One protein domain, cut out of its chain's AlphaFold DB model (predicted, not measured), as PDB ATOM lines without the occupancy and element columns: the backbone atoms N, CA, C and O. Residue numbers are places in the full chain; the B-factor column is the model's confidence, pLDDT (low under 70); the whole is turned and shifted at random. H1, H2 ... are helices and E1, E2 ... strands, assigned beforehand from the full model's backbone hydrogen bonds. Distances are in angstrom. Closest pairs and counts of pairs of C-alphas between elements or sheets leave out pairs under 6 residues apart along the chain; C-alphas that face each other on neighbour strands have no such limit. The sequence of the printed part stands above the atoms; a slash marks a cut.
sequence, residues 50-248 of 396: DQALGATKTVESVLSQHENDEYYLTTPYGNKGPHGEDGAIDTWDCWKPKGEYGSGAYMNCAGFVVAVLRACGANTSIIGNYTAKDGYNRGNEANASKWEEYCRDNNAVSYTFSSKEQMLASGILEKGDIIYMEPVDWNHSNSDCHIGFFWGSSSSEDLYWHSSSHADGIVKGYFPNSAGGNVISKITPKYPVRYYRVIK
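AT A GLANCE: This is residues 50 to 248 of the 396 residues of the protein "SpaA domain-containing protein" of Coprococcus catus (UniProt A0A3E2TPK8). Amid little regular structure, a strongly twisted antiparallel sheet, E1 E6 E2 E3 E4 E5, has H3 and H5 over one face and H6 over the other; H1 packs on H3, H4 on H5, and H2 touches no helix. Of 199 printed residues, 77 are in six named helices and six strands, mixed: H1 to H5, E1, H6, E2 to E6. The whole is compact, with a radius of gyration of the C-alphas of 15.4 A and spans of 40 by 38 by 38 A.

HOW THE PARTS SIT: E2, residues 178 to 183, E3, 194 to 198, E4, 208 to 212, and E5, 229 to 233, form a meander of antiparallel hairpins; N 197 and O 209 are within hydrogen-bond range, 2.9 A. H3, residues 109 to 119, is over E3 and E4, its height over the sheet 9.0 A.

IN THESE COORDINATES: H3 spans 16.0 A, from C-alpha 109 at (166.962, 105.924, 172.478) to C-alpha 119 at (171.166, 91.866, 178.773).

THE WHOLE: The printed part has no cut; its long link at residues 67 to 97 has pLDDT under 70 at residues 80 to 91.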
ATOM      1  N   ASP A  50     159.134  93.553 180.499       88.94
ATOM      2  CA  ASP A  50     160.280  92.654 180.493       88.94
ATOM      3  C   ASP A  50     159.906  91.216 180.877       88.94
ATOM      4  O   ASP A  50     160.432  90.281 180.274       88.94
ATOM      5  N   GLN A  51     158.934  91.013 181.775       85.25
ATOM      6  CA  GLN A  51     158.345  89.690 182.026       85.25
ATOM      7  C   GLN A  51     157.677  89.116 180.776       85.25
ATOM      8  O   GLN A  51     157.904  87.951 180.450       85.25
ATOM      9  N   ALA A  52     156.884  89.921 180.060       86.69
ATOM     10  CA  ALA A  52     156.226  89.490 178.826       86.69
ATOM     11  C   ALA A  52     157.237  89.108 177.732       86.69
ATOM     12  O   ALA A  52     156.979  88.222 176.917       86.69
ATOM     13  N   LEU A  53     158.414  89.738 177.752       91.19
ATOM     14  CA  LEU A  53     159.525  89.436 176.854       91.19
ATOM     15  C   LEU A  53     160.454  88.320 177.374       91.19
ATOM     16  O   LEU A  53     161.415  87.972 176.688       91.19
ATOM     17  N   GLY A  54     160.185  87.737 178.547       87.88
ATOM     18  CA  GLY A  54     160.944  86.609 179.098       87.88
ATOM     19  C   GLY A  54     162.250  86.979 179.809       87.88
ATOM     20  O   GLY A  54     163.130  86.128 179.936       87.88
ATOM     21  N   ALA A  55     162.400  88.222 180.274       88.94
ATOM     22  CA  ALA A  55     163.556  88.637 181.062       88.94
ATOM     23  C   ALA A  55     163.709  87.797 182.344       88.94
ATOM     24  O   ALA A  55     162.739  87.450 183.016       88.94
ATOM     25  N   THR A  56     164.959  87.506 182.702       83.50
ATOM     26  CA  THR A  56     165.333  86.717 183.892       83.50
ATOM     27  C   THR A  56     166.068  87.543 184.949       83.50
ATOM     28  O   THR A  56     166.250  87.095 186.083       83.50
ATOM     29  N   LYS A  57     166.485  88.759 184.587       87.19
ATOM     30  CA  LYS A  57     167.118  89.747 185.466       87.19
ATOM     31  C   LYS A  57     166.310  91.041 185.436       87.19
ATOM     32  O   LYS A  57     165.592  91.294 184.474       87.19
ATOM     33  N   THR A  58     166.453  91.864 186.469       91.00
ATOM     34  CA  THR A  58     165.846  93.201 186.490       91.00
ATOM     35  C   THR A  58     166.729  94.199 185.748       91.00
ATOM     36  O   THR A  58     167.961  94.075 185.779       91.00
ATOM     37  N   VAL A  59     166.118  95.226 185.153       95.88
ATOM     38  CA  VAL A  59     166.834  96.360 184.539       95.88
ATOM     39  C   VAL A  59     167.826  96.977 185.525       95.88
ATOM     40  O   VAL A  59     168.994  97.171 185.191       95.88
ATOM     41  N   GLU A  60     167.387  97.214 186.763       94.19
ATOM     42  CA  GLU A  60     168.232  97.758 187.827       94.19
ATOM     43  C   GLU A  60     169.476  96.890 188.067       94.19
ATOM     44  O   GLU A  60     170.582  97.419 188.175       94.19
ATOM     45  N   SER A  61     169.330  95.558 188.099       90.81
ATOM     46  CA  SER A  61     170.454  94.647 188.347       90.81
ATOM     47  C   SER A  61     171.497  94.657 187.230       90.81
ATOM     48  O   SER A  61     172.673  94.431 187.506       90.81
ATOM     49  N   VAL A  62     171.089  94.922 185.985       95.56
ATOM     50  CA  VAL A  62     171.995  95.028 184.835       95.56
ATOM     51  C   VAL A  62     172.666  96.395 184.813       95.56
ATOM     52  O   VAL A  62     173.890  96.477 184.804       95.56
ATOM     53  N   LEU A  63     171.885  97.474 184.847       97.50
ATOM     54  CA  LEU A  63     172.419  98.828 184.705       97.50
ATOM     55  C   LEU A  63     173.272  99.267 185.900       97.50
ATOM     56  O   LEU A  63     174.263  99.966 185.707       97.50
ATOM     57  N   SER A  64     172.970  98.809 187.120       95.62
ATOM     58  CA  SER A  64     173.767  99.168 188.307       95.62
ATOM     59  C   SER A  64     175.209  98.653 188.249       95.62
ATOM     60  O   SER A  64     176.087  99.247 188.870       95.62
ATOM     61  N   GLN A  65     175.484  97.587 187.485       96.56
ATOM     62  CA  GLN A  65     176.852  97.091 187.266       96.56
ATOM     63  C   GLN A  65     177.691  98.057 186.419       96.56
ATOM     64  O   GLN A  65     178.910  98.065 186.538       96.56
ATOM     65  N   HIS A  66     177.025  98.890 185.620       97.44
ATOM     66  CA  HIS A  66     177.627  99.764 184.615       97.44
ATOM     67  C   HIS A  66     177.382 101.252 184.898       97.44
ATOM     68  O   HIS A  66     177.629 102.114 184.059       97.44
ATOM     69  N   GLU A  67     176.888 101.594 186.094       96.06
ATOM     70  CA  GLU A  67     176.562 102.980 186.464       96.06
ATOM     71  C   GLU A  67     177.805 103.881 186.589       96.06
ATOM     72  O   GLU A  67     177.686 105.102 186.709       96.06
ATOM     73  N   ASN A  68     178.997 103.285 186.628       96.12
ATOM     74  CA  ASN A  68     180.271 103.974 186.837       96.12
ATOM     75  C   ASN A  68     181.341 103.568 185.810       96.12
ATOM     76  O   ASN A  68     182.523 103.815 186.041       96.12
ATOM     77  N   ASP A  69     180.944 102.941 184.704       96.50
ATOM     78  CA  ASP A  69     181.841 102.586 183.605       96.50
ATOM     79  C   ASP A  69     181.303 103.093 182.259       96.50
ATOM     80  O   ASP A  69     180.238 103.703 182.179       96.50
ATOM     81  N   GLU A  70     182.069 102.877 181.192       95.44
ATOM     82  CA  GLU A  70     181.689 103.262 179.830       95.44
ATOM     83  C   GLU A  70     181.055 102.107 179.042       95.44
ATOM     84  O   GLU A  70     181.102 102.106 177.813       95.44
ATOM     85  N   TYR A  71     180.494 101.089 179.709       98.06
ATOM     86  CA  TYR A  71     179.839  99.992 178.996       98.06
ATOM     87  C   TYR A  71     178.626 100.519 178.225       98.06
ATOM     88  O   TYR A  71     178.506 100.292 177.021       98.06
ATOM     89  N   TYR A  72     177.755 101.262 178.916       97.88
ATOM     90  CA  TYR A  72     176.630 101.972 178.305       97.88
ATOM     91  C   TYR A  72     176.892 103.471 178.197       97.88
ATOM     92  O   TYR A  72     176.680 104.028 177.117       97.88
ATOM     93  N   LEU A  73     177.373 104.111 179.274       97.38
ATOM     94  CA  LEU A  73     177.657 105.547 179.274       97.38
ATOM     95  C   LEU A  73     178.620 105.899 178.142       97.38
ATOM     96  O   LEU A  73     179.516 105.130 177.812       97.38
ATOM     97  N   THR A  74     178.422 107.082 177.567       94.94
ATOM     98  CA  THR A  74     179.230 107.642 176.472       94.94
ATOM     99  C   THR A  74     179.152 106.870 175.154       94.94
ATOM    100  O   THR A  74     179.777 107.290 174.181       94.94
ATOM    101  N   THR A  75     178.333 105.812 175.057       94.94
ATOM    102  CA  THR A  75     178.025 105.188 173.760       94.94
ATOM    103  C   THR A  75     177.448 106.252 172.818       94.94
ATOM    104  O   THR A  75     176.472 106.906 173.203       94.94
ATOM    105  N   PRO A  76     178.027 106.459 171.619       93.19
ATOM    106  CA  PRO A  76     177.581 107.496 170.695       93.19
ATOM    107  C   PRO A  76     176.097 107.376 170.339       93.19
ATOM    108  O   PRO A  76     175.595 106.279 170.079       93.19
ATOM    109  N   TYR A  77     175.398 108.512 170.295       91.00
ATOM    110  CA  TYR A  77     174.026 108.546 169.800       91.00
ATOM    111  C   TYR A  77     174.016 108.469 168.274       91.00
ATOM    112  O   TYR A  77     174.745 109.205 167.606       91.00
ATOM    113  N   GLY A  78     173.164 107.615 167.710       81.62
ATOM    114  CA  GLY A  78     173.009 107.545 166.263       81.62
ATOM    115  C   GLY A  78     172.014 106.495 165.787       81.62
ATOM    116  O   GLY A  78     171.766 105.502 166.467       81.62
ATOM    117  N   ASN A  79     171.477 106.735 164.587       72.38
ATOM    118  CA  ASN A  79     170.632 105.799 163.834       72.38
ATOM    119  C   ASN A  79     171.387 105.122 162.670       72.38
ATOM    120  O   ASN A  79     170.787 104.377 161.901       72.38
ATOM    121  N   LYS A  80     172.684 105.418 162.508       63.16
ATOM    122  CA  LYS A  80     173.550 104.877 161.452       63.16
ATOM    123  C   LYS A  80     174.665 104.058 162.087       63.16
ATOM    124  O   LYS A  80     175.239 104.498 163.083       63.16
ATOM    125  N   GLY A  81     174.983 102.907 161.496       52.94
ATOM    126  CA  GLY A  81     176.123 102.100 161.926       52.94
ATOM    127  C   GLY A  81     177.475 102.789 161.703       52.94
ATOM    128  O   GLY A  81     177.541 103.797 160.994       52.94
ATOM    129  N   PRO A  82     178.582 102.250 162.255       41.84
ATOM    130  CA  PRO A  82     179.926 102.837 162.166       41.84
ATOM    131  C   PRO A  82     180.460 102.992 160.727       41.84
ATOM    132  O   PRO A  82     181.489 103.631 160.525       41.84
ATOM    133  N   HIS A  83     179.761 102.448 159.727       46.91
ATOM    134  CA  HIS A  83     180.086 102.560 158.302       46.91
ATOM    135  C   HIS A  83     179.144 103.485 157.512       46.91
ATOM    136  O   HIS A  83     179.210 103.530 156.289       46.91
ATOM    137  N   GLY A  84     178.288 104.261 158.191       49.88
ATOM    138  CA  GLY A  84     177.425 105.254 157.539       49.88
ATOM    139  C   GLY A  84     176.245 104.662 156.765       49.88
ATOM    140  O   GLY A  84     175.603 105.375 155.997       49.88
ATOM    141  N   GLU A  85     175.951 103.382 156.978       48.31
ATOM    142  CA  GLU A  85     174.798 102.695 156.406       48.31
ATOM    143  C   GLU A  85     173.514 103.274 157.018       48.31
ATOM    144  O   GLU A  85     173.206 103.066 158.194       48.31
ATOM    145  N   ASP A  86     172.769 104.032 156.212       50.34
ATOM    146  CA  ASP A  86     171.354 104.293 156.449       50.34
ATOM    147  C   ASP A  86     170.617 102.971 156.241       50.34
ATOM    148  O   ASP A  86     170.253 102.619 155.119       50.34
ATOM    149  N   GLY A  87     170.437 102.193 157.309       47.31
ATOM    150  CA  GLY A  87     169.525 101.058 157.237       47.31
ATOM    151  C   GLY A  87     168.135 101.556 156.831       47.31
ATOM    152  O   GLY A  87     167.748 102.688 157.138       47.31
ATOM    153  N   ALA A  88     167.358 100.724 156.149       55.94
ATOM    154  CA  ALA A  88     165.927 100.963 156.103       55.94
ATOM    155  C   ALA A  88     165.381 100.876 157.546       55.94
ATOM    156  O   ALA A  88     165.988 100.248 158.415       55.94
ATOM    157  N   ILE A  89     164.276 101.569 157.838       60.69
ATOM    158  CA  ILE A  89     163.728 101.695 159.206       60.69
ATOM    159  C   ILE A  89     163.524 100.334 159.906       60.69
ATOM    160  O   ILE A  89     163.526 100.244 161.132       60.69
ATOM    161  N   ASP A  90     163.336  99.274 159.122       61.66
ATOM    162  CA  ASP A  90     163.153  97.872 159.497       61.66
ATOM    163  C   ASP A  90     164.458  97.109 159.787       61.66
ATOM    164  O   ASP A  90     164.421  96.105 160.498       61.66
ATOM    165  N   THR A  91     165.622  97.592 159.343       66.81
ATOM    166  CA  THR A  91     166.925  96.925 159.538       66.81
ATOM    167  C   THR A  91     167.867  97.652 160.503       66.81
ATOM    168  O   THR A  91     169.030  97.273 160.613       66.81
ATOM    169  N   TRP A  92     167.405  98.693 161.205       74.75
ATOM    170  CA  TRP A  92     168.213  99.460 162.163       74.75
ATOM    171  C   TRP A  92     168.641  98.629 163.372       74.75
ATOM    172  O   TRP A  92     167.815  98.287 164.206       74.75
ATOM    173  N   ASP A  93     169.933  98.377 163.527       80.62
ATOM    174  CA  ASP A  93     170.535  97.643 164.646       80.62
ATOM    175  C   ASP A  93     171.212  98.589 165.653       80.62
ATOM    176  O   ASP A  93     172.360  98.412 166.061       80.62
ATOM    177  N   CYS A  94     170.476  99.621 166.068       87.25
ATOM    178  CA  CYS A  94     170.970 100.735 166.885       87.25
ATOM    179  C   CYS A  94     171.071 100.408 168.386       87.25
ATOM    180  O   CYS A  94     170.737 101.248 169.216       87.25
ATOM    181  N   TRP A  95     171.488  99.196 168.749       92.75
ATOM    182  CA  TRP A  95     171.566  98.687 170.130       92.75
ATOM    183  C   TRP A  95     172.962  98.145 170.469       92.75
ATOM    184  O   TRP A  95     173.089  97.100 171.108       92.75
ATOM    185  N   LYS A  96     174.022  98.825 170.015       93.19
ATOM    186  CA  LYS A  96     175.416  98.381 170.162       93.19
ATOM    187  C   LYS A  96     176.139  99.170 171.260       93.19
ATOM    188  O   LYS A  96     176.665 100.247 170.969       93.19
ATOM    189  N   PRO A  97     176.170  98.683 172.516       95.44
ATOM    190  CA  PRO A  97     176.833  99.373 173.619       95.44
ATOM    191  C   PRO A  97     178.358  99.393 173.462       95.44
ATOM    192  O   PRO A  97     178.968  98.456 172.941       95.44
ATOM    193  N   LYS A  98     178.993 100.453 173.962       94.38
ATOM    194  CA  LYS A  98     180.446 100.652 173.892       94.38
ATOM    195  C   LYS A  98     181.250  99.538 174.554       94.38
ATOM    196  O   LYS A  98     182.280  99.146 174.011       94.38
ATOM    197  N   GLY A  99     180.764  98.979 175.659       95.31
ATOM    198  CA  GLY A  99     181.453  97.893 176.360       95.31
ATOM    199  C   GLY A  99     181.567  96.583 175.575       95.31
ATOM    200  O   GLY A  99     182.455  95.788 175.865       95.31
ATOM    201  N   GLU A 100     180.718  96.375 174.566       95.19
ATOM    202  CA  GLU A 100     180.743  95.178 173.713       95.19
ATOM    203  C   GLU A 100     181.344  95.471 172.330       95.19
ATOM    204  O   GLU A 100     182.091  94.656 171.794       95.19
ATOM    205  N   TYR A 101     181.066  96.650 171.764       92.12
ATOM    206  CA  TYR A 101     181.406  96.968 170.371       92.12
ATOM    207  C   TYR A 101     182.582  97.942 170.209       92.12
ATOM    208  O   TYR A 101     183.048  98.151 169.087       92.12
ATOM    209  N   GLY A 102     183.081  98.549 171.290       90.75
ATOM    210  CA  GLY A 102     184.214  99.476 171.246       90.75
ATOM    211  C   GLY A 102     183.992 100.628 170.260       90.75
ATOM    212  O   GLY A 102     183.049 101.405 170.398       90.75
ATOM    213  N   SER A 103     184.851 100.736 169.243       86.94
ATOM    214  CA  SER A 103     184.748 101.764 168.194       86.94
ATOM    215  C   SER A 103     183.542 101.594 167.263       86.94
ATOM    216  O   SER A 103     183.161 102.551 166.595       86.94
ATOM    217  N   GLY A 104     182.930 100.406 167.217       87.25
ATOM    218  CA  GLY A 104     181.731 100.121 166.425       87.25
ATOM    219  C   GLY A 104     180.414 100.423 167.143       87.25
ATOM    220  O   GLY A 104     179.352 100.054 166.642       87.25
ATOM    221  N   ALA A 105     180.472 101.030 168.328       90.81
ATOM    222  CA  ALA A 105     179.320 101.247 169.185       90.81
ATOM    223  C   ALA A 105     178.478 102.458 168.768       90.81
ATOM    224  O   ALA A 105     179.001 103.529 168.460       90.81
ATOM    225  N   TYR A 106     177.162 102.288 168.812       90.19
ATOM    226  CA  TYR A 106     176.170 103.343 168.637       90.19
ATOM    227  C   TYR A 106     174.834 102.864 169.192       90.19
ATOM    228  O   TYR A 106     174.470 101.687 169.078       90.19
ATOM    229  N   MET A 107     174.085 103.792 169.783       92.38
ATOM    230  CA  MET A 107     172.726 103.525 170.228       92.38
ATOM    231  C   MET A 107     171.804 104.713 170.007       92.38
ATOM    232  O   MET A 107     172.134 105.836 170.385       92.38
ATOM    233  N   ASN A 108     170.598 104.462 169.507       93.12
ATOM    234  CA  ASN A 108     169.511 105.431 169.633       93.12
ATOM    235  C   ASN A 108     168.756 105.212 170.962       93.12
ATOM    236  O   ASN A 108     169.126 104.355 171.769       93.12
ATOM    237  N   CYS A 109     167.711 106.001 171.219       95.50
ATOM    238  CA  CYS A 109     166.962 105.924 172.478       95.50
ATOM    239  C   CYS A 109     166.337 104.536 172.735       95.50
ATOM    240  O   CYS A 109     166.588 103.928 173.775       95.50
ATOM    241  N   ALA A 110     165.595 103.986 171.771       95.69
ATOM    242  CA  ALA A 110     164.974 102.666 171.899       95.69
ATOM    243  C   ALA A 110     165.997 101.532 171.848       95.69
ATOM    244  O   ALA A 110     165.863 100.541 172.553       95.69
ATOM    245  N   GLY A 111     167.054 101.682 171.062       95.88
ATOM    246  CA  GLY A 111     168.126 100.713 170.977       95.88
ATOM    247  C   GLY A 111     168.933 100.595 172.272       95.88
ATOM    248  O   GLY A 111     169.358  99.499 172.624       95.88
ATOM    249  N   PHE A 112     169.042 101.667 173.063       98.00
ATOM    250  CA  PHE A 112     169.528 101.552 174.440       98.00
ATOM    251  C   PHE A 112     168.603 100.682 175.305       98.00
ATOM    252  O   PHE A 112     169.080  99.780 175.995       98.00
ATOM    253  N   VAL A 113     167.284 100.884 175.220       98.50
ATOM    254  CA  VAL A 113     166.300 100.036 175.916       98.50
ATOM    255  C   VAL A 113     166.404  98.574 175.462       98.50
ATOM    256  O   VAL A 113     166.415  97.672 176.299       98.50
ATOM    257  N   VAL A 114     166.573  98.334 174.157       97.56
ATOM    258  CA  VAL A 114     166.799  97.000 173.577       97.56
ATOM    259  C   VAL A 114     168.051  96.347 174.153       97.56
ATOM    260  O   VAL A 114     167.970  95.211 174.619       97.56
ATOM    261  N   ALA A 115     169.192  97.041 174.141       97.94
ATOM    262  CA  ALA A 115     170.464  96.500 174.623       97.94
ATOM    263  C   ALA A 115     170.356  96.052 176.090       97.94
ATOM    264  O   ALA A 115     170.720  94.925 176.434       97.94
ATOM    265  N   VAL A 116     169.767  96.899 176.938       98.50
ATOM    266  CA  VAL A 116     169.586  96.612 178.367       98.50
ATOM    267  C   VAL A 116     168.612  95.457 178.592       98.50
ATOM    268  O   VAL A 116     168.912  94.543 179.362       98.50
ATOM    269  N   LEU A 117     167.462  95.442 177.913       97.88
ATOM    270  CA  LEU A 117     166.487  94.361 178.073       97.88
ATOM    271  C   LEU A 117     167.019  93.021 177.549       97.88
ATOM    272  O   LEU A 117     166.801  91.990 178.186       97.88
ATOM    273  N   ARG A 118     167.797  93.012 176.462       97.31
ATOM    274  CA  ARG A 118     168.499  91.802 176.001       97.31
ATOM    275  C   ARG A 118     169.532  91.318 177.019       97.31
ATOM    276  O   ARG A 118     169.588  90.122 177.290       97.31
ATOM    277  N   ALA A 119     170.274  92.220 177.663       96.88
ATOM    278  CA  ALA A 119     171.166  91.866 178.773       96.88
ATOM    279  C   ALA A 119     170.407  91.328 180.010       96.88
ATOM    280  O   ALA A 119     170.956  90.540 180.792       96.88
ATOM    281  N   CYS A 120     169.122  91.679 180.153       94.38
ATOM    282  CA  CYS A 120     168.204  91.070 181.119       94.38
ATOM    283  C   CYS A 120     167.682  89.681 180.689       94.38
ATOM    284  O   CYS A 120     167.024  89.004 181.480       94.38
ATOM    285  N   GLY A 121     167.978  89.235 179.464       93.44
ATOM    286  CA  GLY A 121     167.513  87.975 178.875       93.44
ATOM    287  C   GLY A 121     166.199  88.081 178.093       93.44
ATOM    288  O   GLY A 121     165.637  87.054 177.730       93.44
ATOM    289  N   ALA A 122     165.695  89.293 177.843       94.88
ATOM    290  CA  ALA A 122     164.445  89.507 177.122       94.88
ATOM    291  C   ALA A 122     164.589  89.257 175.609       94.88
ATOM    292  O   ALA A 122     165.568  89.673 174.984       94.88
ATOM    293  N   ASN A 123     163.560  88.676 174.990       95.94
ATOM    294  CA  ASN A 123     163.442  88.569 173.539       95.94
ATOM    295  C   ASN A 123     162.749  89.808 172.942       95.94
ATOM    296  O   ASN A 123     161.540  89.818 172.713       95.94
ATOM    297  N   THR A 124     163.522  90.851 172.642       95.31
ATOM    298  CA  THR A 124     162.992  92.123 172.113       95.31
ATOM    299  C   THR A 124     162.495  92.046 170.668       95.31
ATOM    300  O   THR A 124     161.767  92.939 170.240       95.31
ATOM    301  N   SER A 125     162.817  90.981 169.920       93.31
ATOM    302  CA  SER A 125     162.310  90.795 168.548       93.31
ATOM    303  C   SER A 125     160.782  90.686 168.496       93.31
ATOM    304  O   SER A 125     160.174  90.951 167.463       93.31
ATOM    305  N   ILE A 126     160.141  90.351 169.623       94.31
ATOM    306  CA  ILE A 126     158.683  90.387 169.775       94.31
ATOM    307  C   ILE A 126     158.152  91.800 169.503       94.31
ATOM    308  O   ILE A 126     157.175  91.945 168.775       94.31
ATOM    309  N   ILE A 127     158.822  92.840 170.019       93.38
ATOM    310  CA  ILE A 127     158.478  94.244 169.744       93.38
ATOM    311  C   ILE A 127     158.765  94.580 168.283       93.38
ATOM    312  O   ILE A 127     157.930  95.169 167.599       93.38
ATOM    313  N   GLY A 128     159.931  94.163 167.782       89.44
ATOM    314  CA  GLY A 128     160.351  94.411 166.404       89.44
ATOM    315  C   GLY A 128     159.411  93.823 165.354       89.44
ATOM    316  O   GLY A 128     159.198  94.449 164.322       89.44
ATOM    317  N   ASN A 129     158.765  92.694 165.641       90.69
ATOM    318  CA  ASN A 129     157.821  92.029 164.737       90.69
ATOM    319  C   ASN A 129     156.349  92.399 164.991       90.69
ATOM    320  O   ASN A 129     155.463  91.919 164.282       90.69
ATOM    321  N   TYR A 130     156.062  93.232 165.995       91.06
ATOM    322  CA  TYR A 130     154.691  93.570 166.359       91.06
ATOM    323  C   TYR A 130     154.044  94.532 165.354       91.06
ATOM    324  O   TYR A 130     154.641  95.535 164.961       91.06
ATOM    325  N   THR A 131     152.799  94.233 164.974       92.62
ATOM    326  CA  THR A 131     151.894  95.159 164.279       92.62
ATOM    327  C   THR A 131     150.823  95.599 165.264       92.62
ATOM    328  O   THR A 131     150.132  94.748 165.829       92.62
ATOM    329  N   ALA A 132     150.693  96.908 165.463       92.75
ATOM    330  CA  ALA A 132     149.692  97.479 166.348       92.75
ATOM    331  C   ALA A 132     148.263  97.230 165.842       92.75
ATOM    332  O   ALA A 132     148.030  97.018 164.650       92.75
ATOM    333  N   LYS A 133     147.284  97.288 166.747       92.56
ATOM    334  CA  LYS A 133     145.853  97.090 166.453       92.56
ATOM    335  C   LYS A 133     145.288  98.127 165.484       92.56
ATOM    336  O   LYS A 133     144.338  97.823 164.770       92.56
ATOM    337  N   ASP A 134     145.860  99.326 165.460       92.88
ATOM    338  CA  ASP A 134     145.535 100.384 164.496       92.88
ATOM    339  C   ASP A 134     146.288 100.237 163.156       92.88
ATOM    340  O   ASP A 134     146.099 101.041 162.244       92.88
ATOM    341  N   GLY A 135     147.106  99.189 163.012       90.62
ATOM    342  CA  GLY A 135     147.877  98.876 161.813       90.62
ATOM    343  C   GLY A 135     149.292  99.458 161.794       90.62
ATOM    344  O   GLY A 135     150.012  99.229 160.819       90.62
ATOM    345  N   TYR A 136     149.731 100.183 162.832       87.62
ATOM    346  CA  TYR A 136     151.098 100.702 162.880       87.62
ATOM    347  C   TYR A 136     152.138  99.568 162.871       87.62
ATOM    348  O   TYR A 136     152.196  98.732 163.774       87.62
ATOM    349  N   ASN A 137     153.000  99.556 161.852       86.12
ATOM    350  CA  ASN A 137     154.097  98.594 161.721       86.12
ATOM    351  C   ASN A 137     155.288  99.205 160.970       86.12
ATOM    352  O   ASN A 137     155.662  98.771 159.881       86.12
ATOM    353  N   ARG A 138     155.857 100.279 161.519       85.31
ATOM    354  CA  ARG A 138     157.046 100.916 160.945       85.31
ATOM    355  C   ARG A 138     158.277 100.552 161.760       85.31
ATOM    356  O   ARG A 138     158.307 100.768 162.968       85.31
ATOM    357  N   GLY A 139     159.303 100.057 161.083       85.44
ATOM    358  CA  GLY A 139     160.590  99.734 161.684       85.44
ATOM    359  C   GLY A 139     160.602  98.507 162.586       85.44
ATOM    360  O   GLY A 139     159.683  97.685 162.550       85.44
ATOM    361  N   ASN A 140     161.651  98.407 163.400       88.50
ATOM    362  CA  ASN A 140     161.918  97.281 164.297       88.50
ATOM    363  C   ASN A 140     161.959  97.714 165.780       88.50
ATOM    364  O   ASN A 140     161.439  98.768 166.142       88.50
ATOM    365  N   GLU A 141     162.548  96.908 166.667       91.50
ATOM    366  CA  GLU A 141     162.613  97.199 168.105       91.50
ATOM    367  C   GLU A 141     163.442  98.445 168.475       91.50
ATOM    368  O   GLU A 141     163.315  98.939 169.594       91.50
ATOM    369  N   ALA A 142     164.240  99.002 167.558       91.06
ATOM    370  CA  ALA A 142     164.887 100.308 167.725       91.06
ATOM    371  C   ALA A 142     163.955 101.497 167.413       91.06
ATOM    372  O   ALA A 142     164.407 102.644 167.404       91.06
ATOM    373  N   ASN A 143     162.663 101.254 167.170       91.44
ATOM    374  CA  ASN A 143     161.637 102.286 167.067       91.44
ATOM    375  C   ASN A 143     160.839 102.378 168.377       91.44
ATOM    376  O   ASN A 143     160.072 101.474 168.715       91.44
ATOM    377  N   ALA A 144     160.982 103.496 169.094       92.94
ATOM    378  CA  ALA A 144     160.324 103.716 170.381       92.94
ATOM    379  C   ALA A 144     158.786 103.670 170.290       92.94
ATOM    380  O   ALA A 144     158.154 103.166 171.215       92.94
ATOM    381  N   SER A 145     158.179 104.088 169.172       92.38
ATOM    382  CA  SER A 145     156.724 103.998 169.002       92.38
ATOM    383  C   SER A 145     156.232 102.551 169.051       92.38
ATOM    384  O   SER A 145     155.184 102.296 169.627       92.38
ATOM    385  N   LYS A 146     156.998 101.560 168.560       92.56
ATOM    386  CA  LYS A 146     156.576 100.145 168.662       92.56
ATOM    387  C   LYS A 146     156.448  99.674 170.111       92.56
ATOM    388  O   LYS A 146     155.603  98.828 170.395       92.56
ATOM    389  N   TRP A 147     157.255 100.219 171.020       94.88
ATOM    390  CA  TRP A 147     157.168  99.910 172.448       94.88
ATOM    391  C   TRP A 147     155.889 100.467 173.066       94.88
ATOM    392  O   TRP A 147     155.203  99.736 173.779       94.88
ATOM    393  N   GLU A 148     155.550 101.722 172.761       94.06
ATOM    394  CA  GLU A 148     154.296 102.352 173.193       94.06
ATOM    395  C   GLU A 148     153.082 101.568 172.686       94.06
ATOM    396  O   GLU A 148     152.229 101.158 173.473       94.06
ATOM    397  N   GLU A 149     153.057 101.282 171.386       92.81
ATOM    398  CA  GLU A 149     151.979 100.561 170.715       92.81
ATOM    399  C   GLU A 149     151.786  99.151 171.291       92.81
ATOM    400  O   GLU A 149     150.673  98.759 171.651       92.81
ATOM    401  N   TYR A 150     152.880  98.403 171.477       92.25
ATOM    402  CA  TYR A 150     152.830  97.080 172.094       92.25
ATOM    403  C   TYR A 150     152.306  97.132 173.533       92.25
ATOM    404  O   TYR A 150     151.456  96.320 173.906       92.25
ATOM    405  N   CYS A 151     152.780  98.087 174.340       90.62
ATOM    406  CA  CYS A 151     152.337  98.243 175.725       90.62
ATOM    407  C   CYS A 151     150.852  98.613 175.810       90.62
ATOM    408  O   CYS A 151     150.118  98.020 176.606       90.62
ATOM    409  N   ARG A 152     150.405  99.555 174.972       88.44
ATOM    410  CA  ARG A 152     149.011  99.998 174.862       88.44
ATOM    411  C   ARG A 152     148.095  98.835 174.494       88.44
ATOM    412  O   ARG A 152     147.097  98.587 175.168       88.44
ATOM    413  N   ASP A 153     148.443  98.098 173.446       90.75
ATOM    414  CA  ASP A 153     147.560  97.088 172.870       90.75
ATOM    415  C   ASP A 153     147.480  95.808 173.699       90.75
ATOM    416  O   ASP A 153     146.459  95.109 173.663       90.75
ATOM    417  N   ASN A 154     148.531  95.512 174.461       86.12
ATOM    418  CA  ASN A 154     148.603  94.327 175.307       86.12
ATOM    419  C   ASN A 154     148.363  94.622 176.793       86.12
ATOM    420  O   ASN A 154     148.492  93.719 177.616       86.12
ATOM    421  N   ASN A 155     147.965  95.852 177.138       82.19
ATOM    422  CA  ASN A 155     147.635  96.253 178.505       82.19
ATOM    423  C   ASN A 155     148.789  95.999 179.495       82.19
ATOM    424  O   ASN A 155     148.581  95.506 180.608       82.19
ATOM    425  N   ALA A 156     150.015  96.328 179.071       84.38
ATOM    426  CA  ALA A 156     151.182  96.304 179.943       84.38
ATOM    427  C   ALA A 156     150.959  97.245 181.135       84.38
ATOM    428  O   ALA A 156     150.381  98.328 180.979       84.38
ATOM    429  N   VAL A 157     151.442  96.855 182.320       86.81
ATOM    430  CA  VAL A 157     151.324  97.693 183.523       86.81
ATOM    431  C   VAL A 157     152.029  99.027 183.273       86.81
ATOM    432  O   VAL A 157     153.257  99.100 183.209       86.81
ATOM    433  N   SER A 158     151.242 100.086 183.088       91.62
ATOM    434  CA  SER A 158     151.745 101.407 182.730       91.62
ATOM    435  C   SER A 158     150.830 102.528 183.215       91.62
ATOM    436  O   SER A 158     149.645 102.319 183.473       91.62
ATOM    437  N   TYR A 159     151.395 103.729 183.336       93.44
ATOM    438  CA  TYR A 159     150.720 104.921 183.846       93.44
ATOM    439  C   TYR A 159     151.024 106.115 182.949       93.44
ATOM    440  O   TYR A 159     152.172 106.314 182.555       93.44
ATOM    441  N   THR A 160     150.010 106.917 182.636       96.25
ATOM    442  CA  THR A 160     150.143 108.082 181.752       96.25
ATOM    443  C   THR A 160     149.995 109.375 182.544       96.25
ATOM    444  O   THR A 160     149.063 109.520 183.333       96.25
ATOM    445  N   PHE A 161     150.884 110.333 182.292       97.44
ATOM    446  CA  PHE A 161     150.903 111.640 182.943       97.44
ATOM    447  C   PHE A 161     150.975 112.757 181.909       97.44
ATOM    448  O   PHE A 161     151.716 112.662 180.932       97.44
ATOM    449  N   SER A 162     150.237 113.844 182.141       96.25
ATOM    450  CA  SER A 162     150.260 115.011 181.245       96.25
ATOM    451  C   SER A 162     151.489 115.906 181.426       96.25
ATOM    452  O   SER A 162     151.791 116.707 180.547       96.25
ATOM    453  N   SER A 163     152.214 115.777 182.543       97.00
ATOM    454  CA  SER A 163     153.427 116.556 182.805       97.00
ATOM    455  C   SER A 163     154.470 115.763 183.595       97.00
ATOM    456  O   SER A 163     154.143 114.799 184.297       97.00
ATOM    457  N   LYS A 164     155.732 116.200 183.505       98.06
ATOM    458  CA  LYS A 164     156.849 115.614 184.256       98.06
ATOM    459  C   LYS A 164     156.654 115.779 185.764       98.06
ATOM    460  O   LYS A 164     156.922 114.859 186.528       98.06
ATOM    461  N   GLU A 165     156.145 116.929 186.194       97.88
ATOM    462  CA  GLU A 165     155.925 117.263 187.604       97.88
ATOM    463  C   GLU A 165     154.898 116.320 188.234       97.88
ATOM    464  O   GLU A 165     155.123 115.808 189.329       97.88
ATOM    465  N   GLN A 166     153.799 116.033 187.525       97.50
ATOM    466  CA  GLN A 166     152.801 115.058 187.975       97.50
ATOM    467  C   GLN A 166     153.385 113.649 188.064       97.50
ATOM    468  O   GLN A 166     153.124 112.937 189.031       97.50
ATOM    469  N   MET A 167     154.180 113.255 187.066       97.94
ATOM    470  CA  MET A 167     154.829 111.948 187.031       97.94
ATOM    471  C   MET A 167     155.784 111.766 188.220       97.94
ATOM    472  O   MET A 167     155.674 110.774 188.938       97.94
ATOM    473  N   LEU A 168     156.667 112.734 188.483       97.75
ATOM    474  CA  LEU A 168     157.625 112.681 189.596       97.75
ATOM    475  C   LEU A 168     156.933 112.725 190.972       97.75
ATOM    476  O   LEU A 168     157.325 112.020 191.903       97.75
ATOM    477  N   ALA A 169     155.850 113.498 191.101       95.50
ATOM    478  CA  ALA A 169     155.073 113.598 192.339       95.50
ATOM    479  C   ALA A 169     154.145 112.393 192.605       95.50
ATOM    480  O   ALA A 169     153.510 112.331 193.656       95.50
ATOM    481  N   SER A 170     154.037 111.447 191.668       93.19
ATOM    482  CA  SER A 170     153.030 110.378 191.721       93.19
ATOM    483  C   SER A 170     153.296 109.280 192.755       93.19
ATOM    484  O   SER A 170     152.367 108.562 193.124       93.19
ATOM    485  N   GLY A 171     154.548 109.096 193.188       91.44
ATOM    486  CA  GLY A 171     154.953 107.940 193.998       91.44
ATOM    487  C   GLY A 171     155.056 106.618 193.222       91.44
ATOM    488  O   GLY A 171     155.281 105.582 193.840       91.44
ATOM    489  N   ILE A 172     154.870 106.626 191.894       90.44
ATOM    490  CA  ILE A 172     154.770 105.407 191.065       90.44
ATOM    491  C   ILE A 172     156.118 104.959 190.486       90.44
ATOM    492  O   ILE A 172     156.325 103.759 190.281       90.44
ATOM    493  N   LEU A 173     157.007 105.908 190.186       94.56
ATOM    494  CA  LEU A 173     158.298 105.638 189.551       94.56
ATOM    495  C   LEU A 173     159.232 104.849 190.471       94.56
ATOM    496  O   LEU A 173     159.419 105.195 191.639       94.56
ATOM    497  N   GLU A 174     159.860 103.830 189.898       93.62
ATOM    498  CA  GLU A 174     160.903 103.013 190.512       93.62
ATOM    499  C   GLU A 174     162.127 102.958 189.603       93.62
ATOM    500  O   GLU A 174     162.002 102.932 188.375       93.62
ATOM    501  N   LYS A 175     163.321 102.950 190.203       95.69
ATOM    502  CA  LYS A 175     164.594 102.906 189.476       95.69
ATOM    503  C   LYS A 175     164.609 101.719 188.505       95.69
ATOM    504  O   LYS A 175     164.454 100.578 188.918       95.69
ATOM    505  N   GLY A 176     164.802 101.985 187.216       96.94
ATOM    506  CA  GLY A 176     164.761 100.981 186.151       96.94
ATOM    507  C   GLY A 176     163.415 100.840 185.432       96.94
ATOM    508  O   GLY A 176     163.343 100.075 184.469       96.94
ATOM    509  N   ASP A 177     162.364 101.564 185.833       97.94
ATOM    510  CA  ASP A 177     161.157 101.708 185.007       97.94
ATOM    511  C   ASP A 177     161.488 102.388 183.678       97.94
ATOM    512  O   ASP A 177     162.391 103.221 183.599       97.94
ATOM    513  N   ILE A 178     160.719 102.086 182.635       98.62
ATOM    514  CA  ILE A 178     160.852 102.763 181.347       98.62
ATOM    515  C   ILE A 178     159.965 104.008 181.343       98.62
ATOM    516  O   ILE A 178     158.799 103.954 181.735       98.62
ATOM    517  N   ILE A 179     160.498 105.125 180.854       98.69
ATOM    518  CA  ILE A 179     159.715 106.324 180.546       98.69
ATOM    519  C   ILE A 179     159.689 106.480 179.031       98.69
ATOM    520  O   ILE A 179     160.742 106.583 178.408       98.69
ATOM    521  N   TYR A 180     158.493 106.514 178.454       98.56
ATOM    522  CA  TYR A 180     158.237 106.899 177.070       98.56
ATOM    523  C   TYR A 180     157.628 108.305 177.021       98.56
ATOM    524  O   TYR A 180     156.823 108.684 177.873       98.56
ATOM    525  N   MET A 181     158.024 109.085 176.025       98.38
ATOM    526  CA  MET A 181     157.649 110.482 175.838       98.38
ATOM    527  C   MET A 181     157.054 110.658 174.445       98.38
ATOM    528  O   MET A 181     157.774 110.569 173.449       98.38
ATOM    529  N   GLU A 182     155.750 110.922 174.388       97.00
ATOM    530  CA  GLU A 182     155.015 111.089 173.133       97.00
ATOM    531  C   GLU A 182     155.035 112.558 172.693       97.00
ATOM    532  O   GLU A 182     154.612 113.408 173.484       97.00
ATOM    533  N   PRO A 183     155.457 112.902 171.463       96.88
ATOM    534  CA  PRO A 183     155.448 114.284 170.993       96.88
ATOM    535  C   PRO A 183     154.018 114.835 170.865       96.88
ATOM    536  O   PRO A 183     153.056 114.107 170.629       96.88
ATOM    537  N   VAL A 184     153.864 116.152 171.013       96.25
ATOM    538  CA  VAL A 184     152.551 116.817 170.915       96.25
ATOM    539  C   VAL A 184     151.969 116.819 169.496       96.25
ATOM    540  O   VAL A 184     150.748 116.838 169.342       96.25
ATOM    541  N   ASP A 185     152.821 116.772 168.472       93.88
ATOM    542  CA  ASP A 185     152.414 116.840 167.068       93.88
ATOM    543  C   ASP A 185     153.361 116.035 166.179       93.88
ATOM    544  O   ASP A 185     154.498 116.435 165.989       93.88
ATOM    545  N   TRP A 186     152.907 114.941 165.573       90.75
ATOM    546  CA  TRP A 186     153.727 114.151 164.643       90.75
ATOM    547  C   TRP A 186     153.933 114.796 163.263       90.75
ATOM    548  O   TRP A 186     154.729 114.287 162.477       90.75
ATOM    549  N   ASN A 187     153.250 115.902 162.949       93.00
ATOM    550  CA  ASN A 187     153.384 116.586 161.658       93.00
ATOM    551  C   ASN A 187     154.509 117.629 161.636       93.00
ATOM    552  O   ASN A 187     154.868 118.124 160.566       93.00
ATOM    553  N   HIS A 188     155.069 117.978 162.793       91.62
ATOM    554  CA  HIS A 188     156.164 118.932 162.880       91.62
ATOM    555  C   HIS A 188     157.517 118.256 162.576       91.62
ATOM    556  O   HIS A 188     157.796 117.145 163.018       91.62
ATOM    557  N   SER A 189     158.399 118.936 161.835       87.06
ATOM    558  CA  SER A 189     159.647 118.351 161.306       87.06
ATOM    559  C   SER A 189     160.641 117.879 162.372       87.06
ATOM    560  O   SER A 189     161.476 117.025 162.102       87.06
ATOM    561  N   ASN A 190     160.564 118.459 163.570       86.44
ATOM    562  CA  ASN A 190     161.442 118.136 164.701       86.44
ATOM    563  C   ASN A 190     160.804 117.152 165.688       86.44
ATOM    564  O   ASN A 190     161.341 116.951 166.776       86.44
ATOM    565  N   SER A 191     159.635 116.607 165.362       89.44
ATOM    566  CA  SER A 191     158.917 115.731 166.273       89.44
ATOM    567  C   SER A 191     159.598 114.390 166.383       89.44
ATOM    568  O   SER A 191     159.745 113.661 165.405       89.44
ATOM    569  N   ASP A 192     160.004 114.077 167.605       89.81
ATOM    570  CA  ASP A 192     160.651 112.824 167.935       89.81
ATOM    571  C   ASP A 192     160.210 112.385 169.327       89.81
ATOM    572  O   ASP A 192     160.228 113.159 170.291       89.81
ATOM    573  N   CYS A 193     159.805 111.125 169.417       93.88
ATOM    574  CA  CYS A 193     159.556 110.472 170.687       93.88
ATOM    575  C   CYS A 193     160.873 110.189 171.420       93.88
ATOM    576  O   CYS A 193     161.973 110.179 170.849       93.88
ATOM    577  N   HIS A 194     160.773 109.939 172.721       97.31
ATOM    578  CA  HIS A 194     161.941 109.586 173.517       97.31
ATOM    579  C   HIS A 194     161.641 108.467 174.501       97.31
ATOM    580  O   HIS A 194     160.544 108.397 175.046       97.31
ATOM    581  N   ILE A 195     162.617 107.586 174.713       98.56
ATOM    582  CA  ILE A 195     162.490 106.429 175.598       98.56
ATOM    583  C   ILE A 195     163.818 106.122 176.297       98.56
ATOM    584  O   ILE A 195     164.897 106.397 175.766       98.56
ATOM    585  N   GLY A 196     163.737 105.584 177.507       98.62
ATOM    586  CA  GLY A 196     164.878 105.350 178.386       98.62
ATOM    587  C   GLY A 196     164.413 104.908 179.768       98.62
ATOM    588  O   GLY A 196     163.227 104.644 179.972       98.62
ATOM    589  N   PHE A 197     165.337 104.843 180.721       98.81
ATOM    590  CA  PHE A 197     165.069 104.318 182.058       98.81
ATOM    591  C   PHE A 197     165.060 105.422 183.108       98.81
ATOM    592  O   PHE A 197     165.995 106.219 183.201       98.81
ATOM    593  N   PHE A 198     164.030 105.443 183.948       98.75
ATOM    594  CA  PHE A 198     164.041 106.217 185.178       98.75
ATOM    595  C   PHE A 198     165.191 105.753 186.069       98.75
ATOM    596  O   PHE A 198     165.374 104.554 186.276       98.75
ATOM    597  N   TRP A 199     165.967 106.691 186.606       98.19
ATOM    598  CA  TRP A 199     167.178 106.372 187.361       98.19
ATOM    599  C   TRP A 199     167.257 107.051 188.735       98.19
ATOM    600  O   TRP A 199     168.313 107.052 189.368       98.19
ATOM    601  N   GLY A 200     166.141 107.607 189.213       97.19
ATOM    602  CA  GLY A 200     166.023 108.148 190.566       97.19
ATOM    603  C   GLY A 200     165.931 107.052 191.627       97.19
ATOM    604  O   GLY A 200     165.328 106.004 191.402       97.19
ATOM    605  N   SER A 201     166.505 107.300 192.803       93.19
ATOM    606  CA  SER A 201     166.393 106.413 193.975       93.19
ATOM    607  C   SER A 201     165.035 106.548 194.675       93.19
ATOM    608  O   SER A 201     164.607 105.656 195.403       93.19
ATOM    609  N   SER A 202     164.343 107.662 194.438       93.81
ATOM    610  CA  SER A 202     162.971 107.936 194.863       93.81
ATOM    611  C   SER A 202     162.160 108.470 193.682       93.81
ATOM    612  O   SER A 202     162.732 109.074 192.777       93.81
ATOM    613  N   SER A 203     160.829 108.304 193.686       92.75
ATOM    614  CA  SER A 203     159.986 108.694 192.537       92.75
ATOM    615  C   SER A 203     160.088 110.179 192.170       92.75
ATOM    616  O   SER A 203     159.776 110.551 191.045       92.75
ATOM    617  N   SER A 204     160.475 111.026 193.127       96.06
ATOM    618  CA  SER A 204     160.568 112.478 192.980       96.06
ATOM    619  C   SER A 204     161.879 112.967 192.362       96.06
ATOM    620  O   SER A 204     162.001 114.153 192.065       96.06
ATOM    621  N   GLU A 205     162.875 112.097 192.203       98.12
ATOM    622  CA  GLU A 205     164.170 112.471 191.629       98.12
ATOM    623  C   GLU A 205     164.101 112.570 190.103       98.12
ATOM    624  O   GLU A 205     163.760 111.611 189.422       98.12
ATOM    625  N   ASP A 206     164.483 113.722 189.547       98.38
ATOM    626  CA  ASP A 206     164.541 113.963 188.098       98.38
ATOM    627  C   ASP A 206     165.835 113.377 187.500       98.38
ATOM    628  O   ASP A 206     166.744 114.115 187.117       98.38
ATOM    629  N   LEU A 207     165.945 112.044 187.492       98.31
ATOM    630  CA  LEU A 207     167.095 111.305 186.963       98.31
ATOM    631  C   LEU A 207     166.669 110.279 185.916       98.31
ATOM    632  O   LEU A 207     165.748 109.486 186.119       98.31
ATOM    633  N   TYR A 208     167.384 110.281 184.796       98.56
ATOM    634  CA  TYR A 208     167.025 109.545 183.597       98.56
ATOM    635  C   TYR A 208     168.266 109.035 182.887       98.56
ATOM    636  O   TYR A 208     169.144 109.824 182.540       98.56
ATOM    637  N   TRP A 209     168.330 107.730 182.649       98.69
ATOM    638  CA  TRP A 209     169.372 107.116 181.841       98.69
ATOM    639  C   TRP A 209     168.833 106.872 180.436       98.69
ATOM    640  O   TRP A 209     167.859 106.141 180.247       98.69
ATOM    641  N   HIS A 210     169.438 107.508 179.436       98.31
ATOM    642  CA  HIS A 210     168.941 107.482 178.061       98.31
ATOM    643  C   HIS A 210     170.051 107.729 177.041       98.31
ATOM    644  O   HIS A 210     171.150 108.142 177.400       98.31
ATOM    645  N   SER A 211     169.750 107.480 175.763       96.50
ATOM    646  CA  SER A 211     170.599 107.862 174.628       96.50
ATOM    647  C   SER A 211     169.901 108.930 173.793       96.50
ATOM    648  O   SER A 211     168.782 108.705 173.321       96.50
ATOM    649  N   SER A 212     170.538 110.085 173.610       93.94
ATOM    650  CA  SER A 212     169.952 111.227 172.900       93.94
ATOM    651  C   SER A 212     171.025 112.156 172.327       93.94
ATOM    652  O   SER A 212     172.168 112.160 172.784       93.94
ATOM    653  N   SER A 213     170.627 112.991 171.366       91.31
ATOM    654  CA  SER A 213     171.392 114.150 170.883       91.31
ATOM    655  C   SER A 213     171.315 115.369 171.807       91.31
ATOM    656  O   SER A 213     172.086 116.313 171.657       91.31
ATOM    657  N   HIS A 214     170.395 115.354 172.775       91.69
ATOM    658  CA  HIS A 214     170.169 116.442 173.719       91.69
ATOM    659  C   HIS A 214     169.825 115.908 175.118       91.69
ATOM    660  O   HIS A 214     169.071 114.940 175.253       91.69
ATOM    661  N   ALA A 215     170.385 116.540 176.151       94.75
ATOM    662  CA  ALA A 215     170.151 116.225 177.556       94.75
ATOM    663  C   ALA A 215     170.440 117.450 178.434       94.75
ATOM    664  O   ALA A 215     171.488 118.083 178.280       94.75
ATOM    665  N   ASP A 216     169.567 117.734 179.401       96.38
ATOM    666  CA  ASP A 216     169.800 118.786 180.391       96.38
ATOM    667  C   ASP A 216     170.350 118.212 181.692       96.38
ATOM    668  O   ASP A 216     169.891 117.178 182.178       96.38
ATOM    669  N   GLY A 217     171.283 118.926 182.321       97.00
ATOM    670  CA  GLY A 217     171.780 118.562 183.649       97.00
ATOM    671  C   GLY A 217     172.380 117.157 183.694       97.00
ATOM    672  O   GLY A 217     172.013 116.367 184.560       97.00
ATOM    673  N   ILE A 218     173.260 116.837 182.740       97.00
ATOM    674  CA  ILE A 218     174.022 115.583 182.730       97.00
ATOM    675  C   ILE A 218     174.764 115.440 184.066       97.00
ATOM    676  O   ILE A 218     175.546 116.313 184.442       97.00
ATOM    677  N   VAL A 219     174.510 114.338 184.771       97.62
ATOM    678  CA  VAL A 219     175.183 113.981 186.030       97.62
ATOM    679  C   VAL A 219     176.255 112.914 185.825       97.62
ATOM    680  O   VAL A 219     177.235 112.892 186.564       97.62
ATOM    681  N   LYS A 220     176.092 112.037 184.822       97.19
ATOM    682  CA  LYS A 220     177.077 111.013 184.444       97.19
ATOM    683  C   LYS A 220     177.104 110.790 182.935       97.19
ATOM    684  O   LYS A 220     176.070 110.833 182.268       97.19
ATOM    685  N   GLY A 221     178.293 110.478 182.427       93.88
ATOM    686  CA  GLY A 221     178.568 110.408 180.995       93.88
ATOM    687  C   GLY A 221     178.777 111.793 180.380       93.88
ATOM    688  O   GLY A 221     178.783 112.812 181.067       93.88
ATOM    689  N   TYR A 222     178.984 111.819 179.071       92.88
ATOM    690  CA  TYR A 222     179.108 113.024 178.257       92.88
ATOM    691  C   TYR A 222     178.764 112.673 176.807       92.88
ATOM    692  O   TYR A 222     178.693 111.497 176.445       92.88
ATOM    693  N   PHE A 223     178.559 113.690 175.972       92.44
ATOM    694  CA  PHE A 223     178.384 113.498 174.536       92.44
ATOM    695  C   PHE A 223     179.757 113.455 173.856       92.44
ATOM    696  O   PHE A 223     180.445 114.476 173.834       92.44
ATOM    697  N   PRO A 224     180.197 112.297 173.326       79.50
ATOM    698  CA  PRO A 224     181.527 112.155 172.729       79.50
ATOM    699  C   PRO A 224     181.703 112.952 171.429       79.50
ATOM    700  O   PRO A 224     182.827 113.174 170.988       79.50
ATOM    701  N   ASN A 225     180.607 113.380 170.804       74.06
ATOM    702  CA  ASN A 225     180.589 114.202 169.601       74.06
ATOM    703  C   ASN A 225     179.351 115.119 169.605       74.06
ATOM    704  O   ASN A 225     178.508 115.051 170.500       74.06
ATOM    705  N   SER A 226     179.209 115.958 168.577       75.75
ATOM    706  CA  SER A 226     178.044 116.837 168.416       75.75
ATOM    707  C   SER A 226     176.729 116.096 168.134       75.75
ATOM    708  O   SER A 226     175.684 116.738 168.100       75.75
ATOM    709  N   ALA A 227     176.758 114.779 167.899       76.62
ATOM    710  CA  ALA A 227     175.571 113.972 167.627       76.62
ATOM    711  C   ALA A 227     174.897 113.451 168.905       76.62
ATOM    712  O   ALA A 227     173.718 113.119 168.848       76.62
ATOM    713  N   GLY A 228     175.596 113.425 170.046       91.00
ATOM    714  CA  GLY A 228     175.049 113.005 171.338       91.00
ATOM    715  C   GLY A 228     175.625 111.704 171.878       91.00
ATOM    716  O   GLY A 228     176.603 111.161 171.361       91.00
ATOM    717  N   GLY A 229     174.997 111.178 172.924       94.31
ATOM    718  CA  GLY A 229     175.425 109.935 173.552       94.31
ATOM    719  C   GLY A 229     174.487 109.425 174.634       94.31
ATOM    720  O   GLY A 229     173.462 110.030 174.954       94.31
ATOM    721  N   ASN A 230     174.876 108.291 175.204       97.25
ATOM    722  CA  ASN A 230     174.202 107.681 176.334       97.25
ATOM    723  C   ASN A 230     174.689 108.284 177.664       97.25
ATOM    724  O   ASN A 230     175.887 108.281 177.958       97.25
ATOM    725  N   VAL A 231     173.767 108.833 178.452       97.88
ATOM    726  CA  VAL A 231     174.062 109.626 179.654       97.88
ATOM    727  C   VAL A 231     173.015 109.397 180.740       97.88
ATOM    728  O   VAL A 231     171.897 108.964 180.454       97.88
ATOM    729  N   ILE A 232     173.364 109.753 181.977       98.56
ATOM    730  CA  ILE A 232     172.390 109.985 183.046       98.56
ATOM    731  C   ILE A 232     172.237 111.496 183.205       98.56
ATOM    732  O   ILE A 232     173.219 112.205 183.440       98.56
ATOM    733  N   SER A 233     171.015 111.998 183.061       98.31
ATOM    734  CA  SER A 233     170.688 113.425 183.104       98.31
ATOM    735  C   SER A 233     169.304 113.656 183.710       98.31
ATOM    736  O   SER A 233     168.670 112.715 184.186       98.31
ATOM    737  N   LYS A 234     168.799 114.893 183.645       98.44
ATOM    738  CA  LYS A 234     167.374 115.158 183.876       98.44
ATOM    739  C   LYS A 234     166.515 114.478 182.812       98.44
ATOM    740  O   LYS A 234     166.976 114.239 181.691       98.44
ATOM    741  N   ILE A 235     165.261 114.204 183.155       98.50
ATOM    742  CA  ILE A 235     164.230 113.755 182.221       98.50
ATOM    743  C   ILE A 235     163.924 114.937 181.288       98.50
ATOM    744  O   ILE A 235     163.199 115.871 181.655       98.50
ATOM    745  N   THR A 236     164.507 114.894 180.091       96.44
ATOM    746  CA  THR A 236     164.383 115.928 179.056       96.44
ATOM    747  C   THR A 236     163.811 115.305 177.781       96.44
ATOM    748  O   THR A 236     164.434 114.396 177.224       96.44
ATOM    749  N   PRO A 237     162.641 115.755 177.301       95.81
ATOM    750  CA  PRO A 237     162.116 115.314 176.019       95.81
ATOM    751  C   PRO A 237     162.876 115.968 174.858       95.81
ATOM    752  O   PRO A 237     163.391 117.076 174.981       95.81
ATOM    753  N   LYS A 238     162.910 115.302 173.700       93.88
ATOM    754  CA  LYS A 238     163.538 115.846 172.481       93.88
ATOM    755  C   LYS A 238     162.697 116.937 171.806       93.88
ATOM    756  O   LYS A 238     163.230 117.796 171.113       93.88
ATOM    757  N   TYR A 239     161.385 116.892 172.016       95.00
ATOM    758  CA  TYR A 239     160.387 117.823 171.493       95.00
ATOM    759  C   TYR A 239     159.270 117.987 172.537       95.00
ATOM    760  O   TYR A 239     159.100 117.076 173.347       95.00
ATOM    761  N   PRO A 240     158.499 119.093 172.576       96.19
ATOM    762  CA  PRO A 240     157.342 119.195 173.462       96.19
ATOM    763  C   PRO A 240     156.425 117.970 173.375       96.19
ATOM    764  O   PRO A 240     156.078 117.504 172.288       96.19
ATOM    765  N   VAL A 241     156.041 117.446 174.537       96.88
ATOM    766  CA  VAL A 241     155.329 116.169 174.649       96.88
ATOM    767  C   VAL A 241     153.856 116.358 174.970       96.88
ATOM    768  O   VAL A 241     153.475 117.280 175.691       96.88
ATOM    769  N   ARG A 242     153.027 115.441 174.468       96.81
ATOM    770  CA  ARG A 242     151.619 115.303 174.841       96.81
ATOM    771  C   ARG A 242     151.460 114.633 176.202       96.81
ATOM    772  O   ARG A 242     150.581 115.011 176.973       96.81
ATOM    773  N   TYR A 243     152.255 113.597 176.453       97.38
ATOM    774  CA  TYR A 243     152.230 112.836 177.695       97.38
ATOM    775  C   TYR A 243     153.541 112.079 177.923       97.38
ATOM    776  O   TYR A 243     154.314 111.821 176.999       97.38
ATOM    777  N   TYR A 244     153.737 111.680 179.176       98.12
ATOM    778  CA  TYR A 244     154.735 110.713 179.612       98.12
ATOM    779  C   TYR A 244     154.022 109.401 179.928       98.12
ATOM    780  O   TYR A 244     153.016 109.411 180.643       98.12
ATOM    781  N   ARG A 245     154.531 108.276 179.432       97.19
ATOM    782  CA  ARG A 245     154.114 106.947 179.879       97.19
ATOM    783  C   ARG A 245     155.223 106.316 180.701       97.19
ATOM    784  O   ARG A 245     156.329 106.121 180.214       97.19
ATOM    785  N   VAL A 246     154.896 105.944 181.930       97.31
ATOM    786  CA  VAL A 246     155.726 105.073 182.760       97.31
ATOM    787  C   VAL A 246     155.321 103.638 182.464       97.31
ATOM    788  O   VAL A 246     154.192 103.252 182.761       97.31
ATOM    789  N   ILE A 247     156.216 102.861 181.866       95.94
ATOM    790  CA  ILE A 247     156.042 101.433 181.591       95.94
ATOM    791  C   ILE A 247     156.805 100.674 182.676       95.94
ATOM    792  O   ILE A 247     158.023 100.818 182.811       95.94
ATOM    793  N   LYS A 248     156.085  99.878 183.471       92.50
ATOM    794  CA  LYS A 248     156.674  99.167 184.606       92.50
ATOM    795  C   LYS A 248     157.542  98.011 184.129       92.50
ATOM    796  O   LYS A 248     157.142  97.251 183.243       92.50
TER     797      LYS A 248